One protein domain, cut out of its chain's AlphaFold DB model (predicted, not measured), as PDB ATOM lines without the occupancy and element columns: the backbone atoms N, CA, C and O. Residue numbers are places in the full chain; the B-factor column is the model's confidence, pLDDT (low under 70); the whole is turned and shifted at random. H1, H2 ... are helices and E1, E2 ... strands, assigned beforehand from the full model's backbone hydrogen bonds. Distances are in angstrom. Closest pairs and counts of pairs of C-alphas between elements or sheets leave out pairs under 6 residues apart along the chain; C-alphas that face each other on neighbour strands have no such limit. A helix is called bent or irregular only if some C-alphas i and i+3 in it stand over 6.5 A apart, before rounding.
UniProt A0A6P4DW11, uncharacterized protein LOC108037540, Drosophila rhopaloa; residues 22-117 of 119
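This is residues 22 to 117 of the 119 residues of the protein "uncharacterized protein LOC108037540" of Drosophila rhopaloa (UniProt A0A6P4DW11). A small sheet of three parallel strands, E1, E2, E3 in order, has H1 along one face; a long link leads away to short H2, and long H3 slants back toward the sheet. The 96 printed residues hold E1, H1, E2, E3, H2, H3 in that order: mixed, loose, radius of gyration of the C-alphas 16.3 A, spans 52 by 26 by 23 A.

E1, residues 24 to 27, is parallel to E2, residues 53 to 57, with N 26 and O 54 2.8 A apart. H1, residues 33 to 48, irregular with C-alphas 38 and 41 7.0 A apart, is on the sheet, height 9.6 A, in two layers, helix over sheet; its closest C-alphas to E2 are Ala 47 and Val 53, 5.9 A. E1, H1, E2 form a strand-helix-strand unit, parallel strands joined through a helix, with a right-handed crossover. E3, residues 68 to 72, is parallel to E2, with N 71 and O 55 2.7 A apart. H2, residues 84 to 87, and H3, residues 92 to 115, meet only through their link. E2 and H3 are only just apart, 8.2 A. O i to N i+4 pairs are within hydrogen-bond range in 9 of 12 in H1 and 18 of 20 in H3; H2 is too short.

E1, 9.9 A, begins at C-alpha 24 (582.971, 497.028, 383.802). H1 is 21.9 A long. H3, 34.5 A, ends at C-alpha 115 (579.382, 482.213, 375.194).

The printed part has no cut. The link E3 to H2 is long. Residues 75 to 82 and 90 have pLDDT under 70.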
ATOM      1  N   LEU A  22     586.572 503.305 382.710       82.94
ATOM      2  CA  LEU A  22     586.659 501.884 382.382       82.94
ATOM      3  C   LEU A  22     585.248 501.275 382.388       82.94
ATOM      4  O   LEU A  22     584.529 501.394 383.383       82.94
ATOM      5  N   ARG A  23     584.875 500.597 381.297       92.25
ATOM      6  CA  ARG A  23     583.655 499.783 381.239       92.25
ATOM      7  C   ARG A  23     583.859 498.492 382.023       92.25
ATOM      8  O   ARG A  23     584.836 497.778 381.803       92.25
ATOM      9  N   ILE A  24     582.938 498.201 382.932       96.19
ATOM     10  CA  ILE A  24     582.971 497.028 383.802       96.19
ATOM     11  C   ILE A  24     582.022 495.983 383.227       96.19
ATOM     12  O   ILE A  24     580.835 496.247 383.088       96.19
ATOM     13  N   LEU A  25     582.536 494.792 382.937       96.38
ATOM     14  CA  LEU A  25     581.723 493.641 382.554       96.38
ATOM     15  C   LEU A  25     581.552 492.721 383.765       96.38
ATOM     16  O   LEU A  25     582.536 492.198 384.290       96.38
ATOM     17  N   ALA A  26     580.315 492.510 384.198       95.81
ATOM     18  CA  ALA A  26     579.969 491.601 385.280       95.81
ATOM     19  C   ALA A  26     579.203 490.394 384.726       95.81
ATOM     20  O   ALA A  26     578.146 490.543 384.121       95.81
ATOM     21  N   ILE A  27     579.735 489.189 384.933       94.75
ATOM     22  CA  ILE A  27     579.180 487.951 384.372       94.75
ATOM     23  C   ILE A  27     578.701 487.069 385.524       94.75
ATOM     24  O   ILE A  27     579.506 486.562 386.305       94.75
ATOM     25  N   PHE A  28     577.387 486.870 385.622       93.31
ATOM     26  CA  PHE A  28     576.740 486.043 386.640       93.31
ATOM     27  C   PHE A  28     575.869 484.980 385.964       93.31
ATOM     28  O   PHE A  28     574.647 485.092 385.974       93.31
ATOM     29  N   PRO A  29     576.473 483.944 385.357       90.94
ATOM     30  CA  PRO A  29     575.753 483.035 384.473       90.94
ATOM     31  C   PRO A  29     574.953 481.963 385.217       90.94
ATOM     32  O   PRO A  29     574.112 481.292 384.630       90.94
ATOM     33  N   VAL A  30     575.225 481.795 386.512       88.56
ATOM     34  CA  VAL A  30     574.578 480.798 387.362       88.56
ATOM     35  C   VAL A  30     573.121 481.214 387.616       88.56
ATOM     36  O   VAL A  30     572.901 482.299 388.162       88.56
ATOM     37  N   PRO A  31     572.123 480.360 387.317       87.25
ATOM     38  CA  PRO A  31     570.705 480.618 387.585       87.25
ATOM     39  C   PRO A  31     570.369 480.392 389.073       87.25
ATOM     40  O   PRO A  31     569.499 479.597 389.422       87.25
ATOM     41  N   SER A  32     571.089 481.078 389.962       86.19
ATOM     42  CA  SER A  32     570.898 481.046 391.414       86.19
ATOM     43  C   SER A  32     570.605 482.451 391.922       86.19
ATOM     44  O   SER A  32     571.449 483.349 391.843       86.19
ATOM     45  N   MET A  33     569.397 482.653 392.457       86.38
ATOM     46  CA  MET A  33     568.962 483.977 392.908       86.38
ATOM     47  C   MET A  33     569.763 484.427 394.133       86.38
ATOM     48  O   MET A  33     570.054 485.613 394.291       86.38
ATOM     49  N   SER A  34     570.134 483.483 395.001       86.50
ATOM     50  CA  SER A  34     570.963 483.767 396.176       86.50
ATOM     51  C   SER A  34     572.346 484.289 395.771       86.50
ATOM     52  O   SER A  34     572.788 485.319 396.284       86.50
ATOM     53  N   HIS A  35     572.973 483.648 394.780       85.94
ATOM     54  CA  HIS A  35     574.263 484.058 394.241       85.94
ATOM     55  C   HIS A  35     574.176 485.432 393.562       85.94
ATOM     56  O   HIS A  35     575.005 486.302 393.819       85.94
ATOM     57  N   PHE A  36     573.138 485.678 392.756       90.44
ATOM     58  CA  PHE A  36     572.948 486.979 392.109       90.44
ATOM     59  C   PHE A  36     572.727 488.111 393.118       90.44
ATOM     60  O   PHE A  36     573.394 489.143 393.044       90.44
ATOM     61  N   LYS A  37     571.851 487.912 394.113       91.75
ATOM     62  CA  LYS A  37     571.554 488.923 395.142       91.75
ATOM     63  C   LYS A  37     572.772 489.348 395.957       91.75
ATOM     64  O   LYS A  37     572.781 490.470 396.453       91.75
ATOM     65  N   PHE A  38     573.778 488.488 396.096       92.31
ATOM     66  CA  PHE A  38     575.018 488.845 396.776       92.31
ATOM     67  C   PHE A  38     575.815 489.906 396.000       92.31
ATOM     68  O   PHE A  38     576.244 490.903 396.578       92.31
ATOM     69  N   PHE A  39     575.977 489.734 394.684       93.81
ATOM     70  CA  PHE A  39     576.782 490.641 393.856       93.81
ATOM     71  C   PHE A  39     576.000 491.838 393.309       93.81
ATOM     72  O   PHE A  39     576.581 492.897 393.063       93.81
ATOM     73  N   HIS A  40     574.687 491.697 393.136       95.44
ATOM     74  CA  HIS A  40     573.829 492.700 392.512       95.44
ATOM     75  C   HIS A  40     573.928 494.112 393.139       95.44
ATOM     76  O   HIS A  40     574.088 495.081 392.392       95.44
ATOM     77  N   PRO A  41     573.945 494.288 394.479       96.19
ATOM     78  CA  PRO A  41     574.124 495.608 395.086       96.19
ATOM     79  C   PRO A  41     575.466 496.264 394.737       96.19
ATOM     80  O   PRO A  41     575.537 497.484 394.612       96.19
ATOM     81  N   ILE A  42     576.526 495.470 394.552       96.44
ATOM     82  CA  ILE A  42     577.873 495.966 394.241       96.44
ATOM     83  C   ILE A  42     577.890 496.560 392.831       96.44
ATOM     84  O   ILE A  42     578.306 497.704 392.645       96.44
ATOM     85  N   VAL A  43     577.387 495.815 391.841       96.56
ATOM     86  CA  VAL A  43     577.358 496.268 390.440       96.56
ATOM     87  C   VAL A  43     576.416 497.452 390.231       96.56
ATOM     88  O   VAL A  43     576.763 498.385 389.507       96.56
ATOM     89  N   ARG A  44     575.282 497.493 390.942       97.00
ATOM     90  CA  ARG A  44     574.415 498.677 390.968       97.00
ATOM     91  C   ARG A  44     575.128 499.880 391.566       97.00
ATOM     92  O   ARG A  44     575.067 500.964 390.992       97.00
ATOM     93  N   LYS A  45     575.839 499.704 392.685       97.00
ATOM     94  CA  LYS A  45     576.516 500.825 393.340       97.00
ATOM     95  C   LYS A  45     577.648 501.397 392.492       97.00
ATOM     96  O   LYS A  45     577.881 502.603 392.523       97.00
ATOM     97  N   LEU A  46     578.333 500.565 391.712       96.25
ATOM     98  CA  LEU A  46     579.309 501.030 390.723       96.25
ATOM     99  C   LEU A  46     578.644 501.924 389.667       96.25
ATOM    100  O   LEU A  46     579.122 503.032 389.428       96.25
ATOM    101  N   ALA A  47     577.510 501.496 389.107       96.19
ATOM    102  CA  ALA A  47     576.763 502.298 388.140       96.19
ATOM    103  C   ALA A  47     576.253 503.626 388.736       96.19
ATOM    104  O   ALA A  47     576.453 504.691 388.154       96.19
ATOM    105  N   GLU A  48     575.699 503.602 389.951       95.94
ATOM    106  CA  GLU A  48     575.277 504.815 390.673       95.94
ATOM    107  C   GLU A  48     576.418 505.816 390.913       95.94
ATOM    108  O   GLU A  48     576.176 507.021 390.972       95.94
ATOM    109  N   ASN A  49     577.659 505.338 391.040       94.31
ATOM    110  CA  ASN A  49     578.848 506.180 391.190       94.31
ATOM    111  C   ASN A  49     579.419 506.674 389.844       94.31
ATOM    112  O   ASN A  49     580.484 507.288 389.820       94.31
ATOM    113  N   GLY A  50     578.721 506.436 388.731       92.69
ATOM    114  CA  GLY A  50     579.084 506.942 387.407       92.69
ATOM    115  C   GLY A  50     579.932 505.994 386.560       92.69
ATOM    116  O   GLY A  50     580.386 506.398 385.489       92.69
ATOM    117  N   HIS A  51     580.143 504.747 386.993       93.75
ATOM    118  CA  HIS A  51     580.774 503.730 386.150       93.75
ATOM    119  C   HIS A  51     579.787 503.181 385.109       93.75
ATOM    120  O   HIS A  51     578.592 503.062 385.369       93.75
ATOM    121  N   SER A  52     580.288 502.803 383.934       95.94
ATOM    122  CA  SER A  52     579.517 502.014 382.969       95.94
ATOM    123  C   SER A  52     579.674 500.534 383.291       95.94
ATOM    124  O   SER A  52     580.797 500.030 383.312       95.94
ATOM    125  N   VAL A  53     578.564 499.851 383.554       97.06
ATOM    126  CA  VAL A  53     578.521 498.456 383.985       97.06
ATOM    127  C   VAL A  53     577.584 497.668 383.075       97.06
ATOM    128  O   VAL A  53     576.379 497.912 383.046       97.06
ATOM    129  N   ASP A  54     578.149 496.703 382.365       96.50
ATOM    130  CA  ASP A  54     577.435 495.721 381.560       96.50
ATOM    131  C   ASP A  54     577.284 494.448 382.397       96.50
ATOM    132  O   ASP A  54     578.277 493.884 382.858       96.50
ATOM    133  N   VAL A  55     576.055 494.002 382.641       96.62
ATOM    134  CA  VAL A  55     575.764 492.829 383.468       96.62
ATOM    135  C   VAL A  55     575.134 491.745 382.618       96.62
ATOM    136  O   VAL A  55     574.074 491.952 382.046       96.62
ATOM    137  N   ILE A  56     575.767 490.578 382.570       95.38
ATOM    138  CA  ILE A  56     575.233 489.379 381.931       95.38
ATOM    139  C   ILE A  56     574.693 488.466 383.028       95.38
ATOM    140  O   ILE A  56     575.467 487.976 383.856       95.38
ATOM    141  N   SER A  57     573.380 488.228 383.063       93.50
ATOM    142  CA  SER A  57     572.785 487.322 384.053       93.50
ATOM    143  C   SER A  57     571.424 486.758 383.624       93.50
ATOM    144  O   SER A  57     570.763 487.342 382.766       93.50
ATOM    145  N   PRO A  58     570.950 485.652 384.230       91.50
ATOM    146  CA  PRO A  58     569.587 485.144 384.026       91.50
ATOM    147  C   PRO A  58     568.494 486.012 384.668       91.50
ATOM    148  O   PRO A  58     567.310 485.695 384.552       91.50
ATOM    149  N   PHE A  59     568.871 487.057 385.411       91.38
ATOM    150  CA  PHE A  59     567.960 487.839 386.235       91.38
ATOM    151  C   PHE A  59     567.811 489.250 385.685       91.38
ATOM    152  O   PHE A  59     568.787 489.925 385.359       91.38
ATOM    153  N   ASP A  60     566.563 489.702 385.603       89.50
ATOM    154  CA  ASP A  60     566.281 491.055 385.152       89.50
ATOM    155  C   ASP A  60     566.343 492.078 386.289       89.50
ATOM    156  O   ASP A  60     565.905 491.806 387.412       89.50
ATOM    157  N   ASP A  61     566.861 493.266 385.980       89.50
ATOM    158  CA  ASP A  61     566.837 494.423 386.867       89.50
ATOM    159  C   ASP A  61     565.748 495.388 386.390       89.50
ATOM    160  O   ASP A  61     565.890 496.048 385.363       89.50
ATOM    161  N   LYS A  62     564.645 495.456 387.139       88.88
ATOM    162  CA  LYS A  62     563.453 496.232 386.759       88.88
ATOM    163  C   LYS A  62     563.679 497.742 386.782       88.88
ATOM    164  O   LYS A  62     562.983 498.471 386.082       88.88
ATOM    165  N   GLU A  63     564.606 498.210 387.613       93.88
ATOM    166  CA  GLU A  63     564.863 499.635 387.833       93.88
ATOM    167  C   GLU A  63     566.378 499.885 387.854       93.88
ATOM    168  O   GLU A  63     566.949 500.199 388.912       93.88
ATOM    169  N   PRO A  64     567.067 499.700 386.711       94.94
ATOM    170  CA  PRO A  64     568.515 499.802 386.654       94.94
ATOM    171  C   PRO A  64     568.950 501.272 386.786       94.94
ATOM    172  O   PRO A  64     568.344 502.162 386.177       94.94
ATOM    173  N   PRO A  65     570.003 501.572 387.569       96.12
ATOM    174  CA  PRO A  65     570.553 502.920 387.640       96.12
ATOM    175  C   PRO A  65     571.182 503.324 386.300       96.12
ATOM    176  O   PRO A  65     571.530 502.493 385.460       96.12
ATOM    177  N   LYS A  66     571.384 504.631 386.098       95.00
ATOM    178  CA  LYS A  66     572.084 505.129 384.908       95.00
ATOM    179  C   LYS A  66     573.483 504.509 384.828       95.00
ATOM    180  O   LYS A  66     574.211 504.515 385.812       95.00
ATOM    181  N   GLY A  67     573.856 504.029 383.644       93.94
ATOM    182  CA  GLY A  67     575.146 503.371 383.423       93.94
ATOM    183  C   GLY A  67     575.134 501.865 383.679       93.94
ATOM    184  O   GLY A  67     576.162 501.239 383.473       93.94
ATOM    185  N   TYR A  68     573.997 501.279 384.067       96.94
ATOM    186  CA  TYR A  68     573.806 499.832 384.157       96.94
ATOM    187  C   TYR A  68     573.094 499.316 382.902       96.94
ATOM    188  O   TYR A  68     572.021 499.803 382.554       96.94
ATOM    189  N   THR A  69     573.674 498.340 382.211       95.94
ATOM    190  CA  THR A  69     573.051 497.664 381.062       95.94
ATOM    191  C   THR A  69     572.954 496.179 381.353       95.94
ATOM    192  O   THR A  69     573.958 495.544 381.656       95.94
ATOM    193  N   ASN A  70     571.737 495.637 381.297       94.75
ATOM    194  CA  ASN A  70     571.486 494.225 381.553       94.75
ATOM    195  C   ASN A  70     571.393 493.445 380.242       94.75
ATOM    196  O   ASN A  70     570.653 493.833 379.338       94.75
ATOM    197  N   TYR A  71     572.081 492.315 380.189       94.75
ATOM    198  CA  TYR A  71     572.059 491.361 379.099       94.75
ATOM    199  C   TYR A  71     571.540 490.029 379.639       94.75
ATOM    200  O   TYR A  71     572.172 489.370 380.471       94.75
ATOM    201  N   LEU A  72     570.335 489.667 379.204       93.12
ATOM    202  CA  LEU A  72     569.617 488.526 379.752       93.12
ATOM    203  C   LEU A  72     570.119 487.220 379.149       93.12
ATOM    204  O   LEU A  72     570.069 487.010 377.937       93.12
ATOM    205  N   LEU A  73     570.533 486.312 380.025       92.06
ATOM    206  CA  LEU A  73     570.773 484.924 379.659       92.06
ATOM    207  C   LEU A  73     569.452 484.145 379.601       92.06
ATOM    208  O   LEU A  73     568.521 484.448 380.353       92.06
ATOM    209  N   PRO A  74     569.353 483.126 378.729       84.94
ATOM    210  CA  PRO A  74     568.173 482.276 378.660       84.94
ATOM    211  C   PRO A  74     567.900 481.613 380.014       84.94
ATOM    212  O   PRO A  74     568.813 481.135 380.687       84.94
ATOM    213  N   ALA A  75     566.624 481.576 380.401       65.62
ATOM    214  CA  ALA A  75     566.197 480.978 381.657       65.62
ATOM    215  C   ALA A  75     566.452 479.461 381.643       65.62
ATOM    216  O   ALA A  75     565.752 478.707 380.966       65.62
ATOM    217  N   THR A  76     567.447 479.014 382.401       66.94
ATOM    218  CA  THR A  76     567.650 477.607 382.760       66.94
ATOM    219  C   THR A  76     566.945 477.298 384.082       66.94
ATOM    220  O   THR A  76     566.537 478.201 384.820       66.94
ATOM    221  N   THR A  77     566.731 476.016 384.385       66.62
ATOM    222  CA  THR A  77     566.118 475.594 385.651       66.62
ATOM    223  C   THR A  77     566.938 476.133 386.821       66.62
ATOM    224  O   THR A  77     568.127 475.830 386.929       66.62
ATOM    225  N   MET A  78     566.306 476.933 387.691       61.50
ATOM    226  CA  MET A  78     566.964 477.479 388.880       61.50
ATOM    227  C   MET A  78     567.594 476.342 389.684       61.50
ATOM    228  O   MET A  78     566.897 475.436 390.135       61.50
ATOM    229  N   THR A  79     568.916 476.384 389.848       64.06
ATOM    230  CA  THR A  79     569.691 475.319 390.510       64.06
ATOM    231  C   THR A  79     569.799 475.546 392.022       64.06
ATOM    232  O   THR A  79     570.677 474.996 392.676       64.06
ATOM    233  N   ASP A  80     568.896 476.342 392.604       58.78
ATOM    234  CA  ASP A  80     568.855 476.617 394.049       58.78
ATOM    235  C   ASP A  80     568.418 475.385 394.882       58.78
ATOM    236  O   ASP A  80     568.325 475.456 396.106       58.78
ATOM    237  N   THR A  81     568.159 474.240 394.241       60.09
ATOM    238  CA  THR A  81     567.790 472.977 394.889       60.09
ATOM    239  C   THR A  81     568.961 472.000 394.897       60.09
ATOM    240  O   THR A  81     569.153 471.236 393.952       60.09
ATOM    241  N   ILE A  82     569.714 471.990 395.995       68.31
ATOM    242  CA  ILE A  82     570.518 470.829 396.395       68.31
ATOM    243  C   ILE A  82     569.607 469.949 397.255       68.31
ATOM    244  O   ILE A  82     568.984 470.451 398.195       68.31
ATOM    245  N   ASN A  83     569.485 468.658 396.940       74.62
ATOM    246  CA  ASN A  83     568.664 467.765 397.754       74.62
ATOM    247  C   ASN A  83     569.339 467.562 399.112       74.62
ATOM    248  O   ASN A  83     570.518 467.227 399.178       74.62
ATOM    249  N   LEU A  84     568.592 467.735 400.205       77.62
ATOM    250  CA  LEU A  84     569.131 467.540 401.558       77.62
ATOM    251  C   LEU A  84     569.647 466.107 401.769       77.62
ATOM    252  O   LEU A  84     570.637 465.901 402.462       77.62
ATOM    253  N   GLU A  85     569.037 465.144 401.080       78.25
ATOM    254  CA  GLU A  85     569.457 463.741 401.030       78.25
ATOM    255  C   GLU A  85     570.900 463.564 400.525       78.25
ATOM    256  O   GLU A  85     571.580 462.608 400.905       78.25
ATOM    257  N   ASP A  86     571.419 464.494 399.714       73.50
ATOM    258  CA  ASP A  86     572.803 464.436 399.242       73.50
ATOM    259  C   ASP A  86     573.817 464.634 400.381       73.50
ATOM    260  O   ASP A  86     574.930 464.108 400.297       73.50
ATOM    261  N   PHE A  87     573.424 465.296 401.478       74.12
ATOM    262  CA  PHE A  87     574.249 465.469 402.682       74.12
ATOM    263  C   PHE A  87     574.187 464.270 403.644       74.12
ATOM    264  O   PHE A  87     575.071 464.104 404.489       74.12
ATOM    265  N   GLU A  88     573.179 463.407 403.502       79.94
ATOM    266  CA  GLU A  88     572.965 462.229 404.356       79.94
ATOM    267  C   GLU A  88     573.661 460.961 403.823       79.94
ATOM    268  O   GLU A  88     573.613 459.899 404.448       79.94
ATOM    269  N   ARG A  89     574.346 461.041 402.672       74.12
ATOM    270  CA  ARG A  89     574.956 459.871 402.022       74.12
ATOM    271  C   ARG A  89     576.066 459.233 402.884       74.12
ATOM    272  O   ARG A  89     576.940 459.945 403.385       74.12
ATOM    273  N   PRO A  90     576.137 457.885 402.973       69.06
ATOM    274  CA  PRO A  90     577.014 457.163 403.909       69.06
ATOM    275  C   PRO A  90     578.532 457.216 403.614       69.06
ATOM    276  O   PRO A  90     579.295 456.429 404.165       69.06
ATOM    277  N   LEU A  91     579.013 458.142 402.776       77.81
ATOM    278  CA  LEU A  91     580.426 458.307 402.402       77.81
ATOM    279  C   LEU A  91     580.781 459.797 402.223       77.81
ATOM    280  O   LEU A  91     581.252 460.212 401.166       77.81
ATOM    281  N   GLN A  92     580.563 460.615 403.256       71.38
ATOM    282  CA  GLN A  92     580.758 462.078 403.209       71.38
ATOM    283  C   GLN A  92     582.157 462.521 402.742       71.38
ATOM    284  O   GLN A  92     582.303 463.574 402.132       71.38
ATOM    285  N   PHE A  93     583.201 461.715 402.953       78.56
ATOM    286  CA  PHE A  93     584.544 462.042 402.454       78.56
ATOM    287  C   PHE A  93     584.626 462.075 400.916       78.56
ATOM    288  O   PHE A  93     585.430 462.827 400.370       78.56
ATOM    289  N   LEU A  94     583.778 461.312 400.210       81.06
ATOM    290  CA  LEU A  94     583.675 461.354 398.747       81.06
ATOM    291  C   LEU A  94     582.938 462.600 398.245       81.06
ATOM    292  O   LEU A  94     583.056 462.934 397.067       81.06
ATOM    293  N   PHE A  95     582.214 463.299 399.123       77.00
ATOM    294  CA  PHE A  95     581.422 464.470 398.763       77.00
ATOM    295  C   PHE A  95     582.278 465.564 398.124       77.00
ATOM    296  O   PHE A  95     581.880 466.103 397.104       77.00
ATOM    297  N   HIS A  96     583.498 465.797 398.614       80.69
ATOM    298  CA  HIS A  96     584.426 466.774 398.027       80.69
ATOM    299  C   HIS A  96     584.765 466.471 396.556       80.69
ATOM    300  O   HIS A  96     584.877 467.380 395.736       80.69
ATOM    301  N   TYR A  97     584.914 465.190 396.198       83.88
ATOM    302  CA  TYR A  97     585.158 464.795 394.809       83.88
ATOM    303  C   TYR A  97     583.899 464.981 393.960       83.88
ATOM    304  O   TYR A  97     583.981 465.485 392.843       83.88
ATOM    305  N   ILE A  98     582.733 464.604 394.491       82.12
ATOM    306  CA  ILE A  98     581.444 464.770 393.807       82.12
ATOM    307  C   ILE A  98     581.162 466.255 393.565       82.12
ATOM    308  O   ILE A  98     580.880 466.636 392.433       82.12
ATOM    309  N   GLU A  99     581.302 467.092 394.591       81.94
ATOM    310  CA  GLU A  99     581.144 468.544 394.524       81.94
ATOM    311  C   GLU A  99     582.059 469.148 393.459       81.94
ATOM    312  O   GLU A  99     581.587 469.896 392.605       81.94
ATOM    313  N   PHE A 100     583.339 468.759 393.429       87.12
ATOM    314  CA  PHE A 100     584.267 469.202 392.390       87.12
ATOM    315  C   PHE A 100     583.750 468.889 390.979       87.12
ATOM    316  O   PHE A 100     583.737 469.771 390.119       87.12
ATOM    317  N   PHE A 101     583.298 467.657 390.724       87.69
ATOM    318  CA  PHE A 101     582.782 467.278 389.405       87.69
ATOM    319  C   PHE A 101     581.460 467.972 389.065       87.69
ATOM    320  O   PHE A 101     581.254 468.347 387.910       87.69
ATOM    321  N   VAL A 102     580.579 468.174 390.047       83.69
ATOM    322  CA  VAL A 102     579.327 468.922 389.876       83.69
ATOM    323  C   VAL A 102     579.632 470.366 389.486       83.69
ATOM    324  O   VAL A 102     579.162 470.822 388.446       83.69
ATOM    325  N   LEU A 103     580.480 471.057 390.251       85.69
ATOM    326  CA  LEU A 103     580.875 472.440 389.975       85.69
ATOM    327  C   LEU A 103     581.616 472.569 388.641       85.69
ATOM    328  O   LEU A 103     581.372 473.515 387.894       85.69
ATOM    329  N   TYR A 104     582.482 471.611 388.299       90.81
ATOM    330  CA  TYR A 104     583.176 471.583 387.012       90.81
ATOM    331  C   TYR A 104     582.202 471.470 385.833       90.81
ATOM    332  O   TYR A 104     582.292 472.243 384.876       90.81
ATOM    333  N   ASN A 105     581.261 470.525 385.897       88.75
ATOM    334  CA  ASN A 105     580.276 470.335 384.835       88.75
ATOM    335  C   ASN A 105     579.340 471.542 384.723       88.75
ATOM    336  O   ASN A 105     579.146 472.051 383.620       88.75
ATOM    337  N   MET A 106     578.862 472.061 385.858       86.31
ATOM    338  CA  MET A 106     578.036 473.267 385.912       86.31
ATOM    339  C   MET A 106     578.779 474.480 385.336       86.31
ATOM    340  O   MET A 106     578.225 475.240 384.545       86.31
ATOM    341  N   GLY A 107     580.058 474.650 385.677       88.69
ATOM    342  CA  GLY A 107     580.901 475.718 385.146       88.69
ATOM    343  C   GLY A 107     581.061 475.639 383.627       88.69
ATOM    344  O   GLY A 107     580.945 476.656 382.943       88.69
ATOM    345  N   LYS A 108     581.263 474.435 383.079       92.44
ATOM    346  CA  LYS A 108     581.342 474.220 381.626       92.44
ATOM    347  C   LYS A 108     580.033 474.523 380.915       92.44
ATOM    348  O   LYS A 108     580.054 475.173 379.874       92.44
ATOM    349  N   GLU A 109     578.917 474.061 381.462       89.38
ATOM    350  CA  GLU A 109     577.593 474.296 380.892       89.38
ATOM    351  C   GLU A 109     577.238 475.787 380.897       89.38
ATOM    352  O   GLU A 109     576.848 476.333 379.862       89.38
ATOM    353  N   ASN A 110     577.469 476.471 382.019       89.25
ATOM    354  CA  ASN A 110     577.255 477.911 382.142       89.25
ATOM    355  C   ASN A 110     578.152 478.702 381.186       89.25
ATOM    356  O   ASN A 110     577.684 479.639 380.540       89.25
ATOM    357  N   CYS A 111     579.425 478.316 381.056       91.75
ATOM    358  CA  CYS A 111     580.355 478.933 380.112       91.75
ATOM    359  C   CYS A 111     579.865 478.781 378.669       91.75
ATOM    360  O   CYS A 111     579.765 479.776 377.954       91.75
ATOM    361  N   ASN A 112     579.495 477.564 378.265       92.44
ATOM    362  CA  ASN A 112     578.992 477.279 376.924       92.44
ATOM    363  C   ASN A 112     577.698 478.052 376.625       92.44
ATOM    364  O   ASN A 112     577.569 478.669 375.571       92.44
ATOM    365  N   THR A 113     576.764 478.072 377.577       89.19
ATOM    366  CA  THR A 113     575.488 478.787 377.440       89.19
ATOM    367  C   THR A 113     575.703 480.291 377.327       89.19
ATOM    368  O   THR A 113     575.102 480.930 376.471       89.19
ATOM    369  N   THR A 114     576.593 480.855 378.145       92.19
ATOM    370  CA  THR A 114     576.903 482.292 378.132       92.19
ATOM    371  C   THR A 114     577.588 482.690 376.830       92.19
ATOM    372  O   THR A 114     577.164 483.645 376.186       92.19
ATOM    373  N   LEU A 115     578.601 481.929 376.400       93.50
ATOM    374  CA  LEU A 115     579.382 482.213 375.194       93.50
ATOM    375  C   LEU A 115     578.539 482.178 373.909       93.50
ATOM    376  O   LEU A 115     578.835 482.906 372.966       93.50
ATOM    377  N   HIS A 116     577.513 481.327 373.866       93.06
ATOM    378  CA  HIS A 116     576.629 481.160 372.710       93.06
ATOM    379  C   HIS A 116     575.270 481.854 372.859       93.06
ATOM    380  O   HIS A 116     574.391 481.672 372.015       93.06
ATOM    381  N   SER A 117     575.079 482.629 373.925       90.81
ATOM    382  CA  SER A 117     573.857 483.406 374.110       90.81
ATOM    383  C   SER A 117     573.811 484.613 373.167       90.81
ATOM    384  O   SER A 117     574.814 485.014 372.581       90.81
TER     385      SER A 117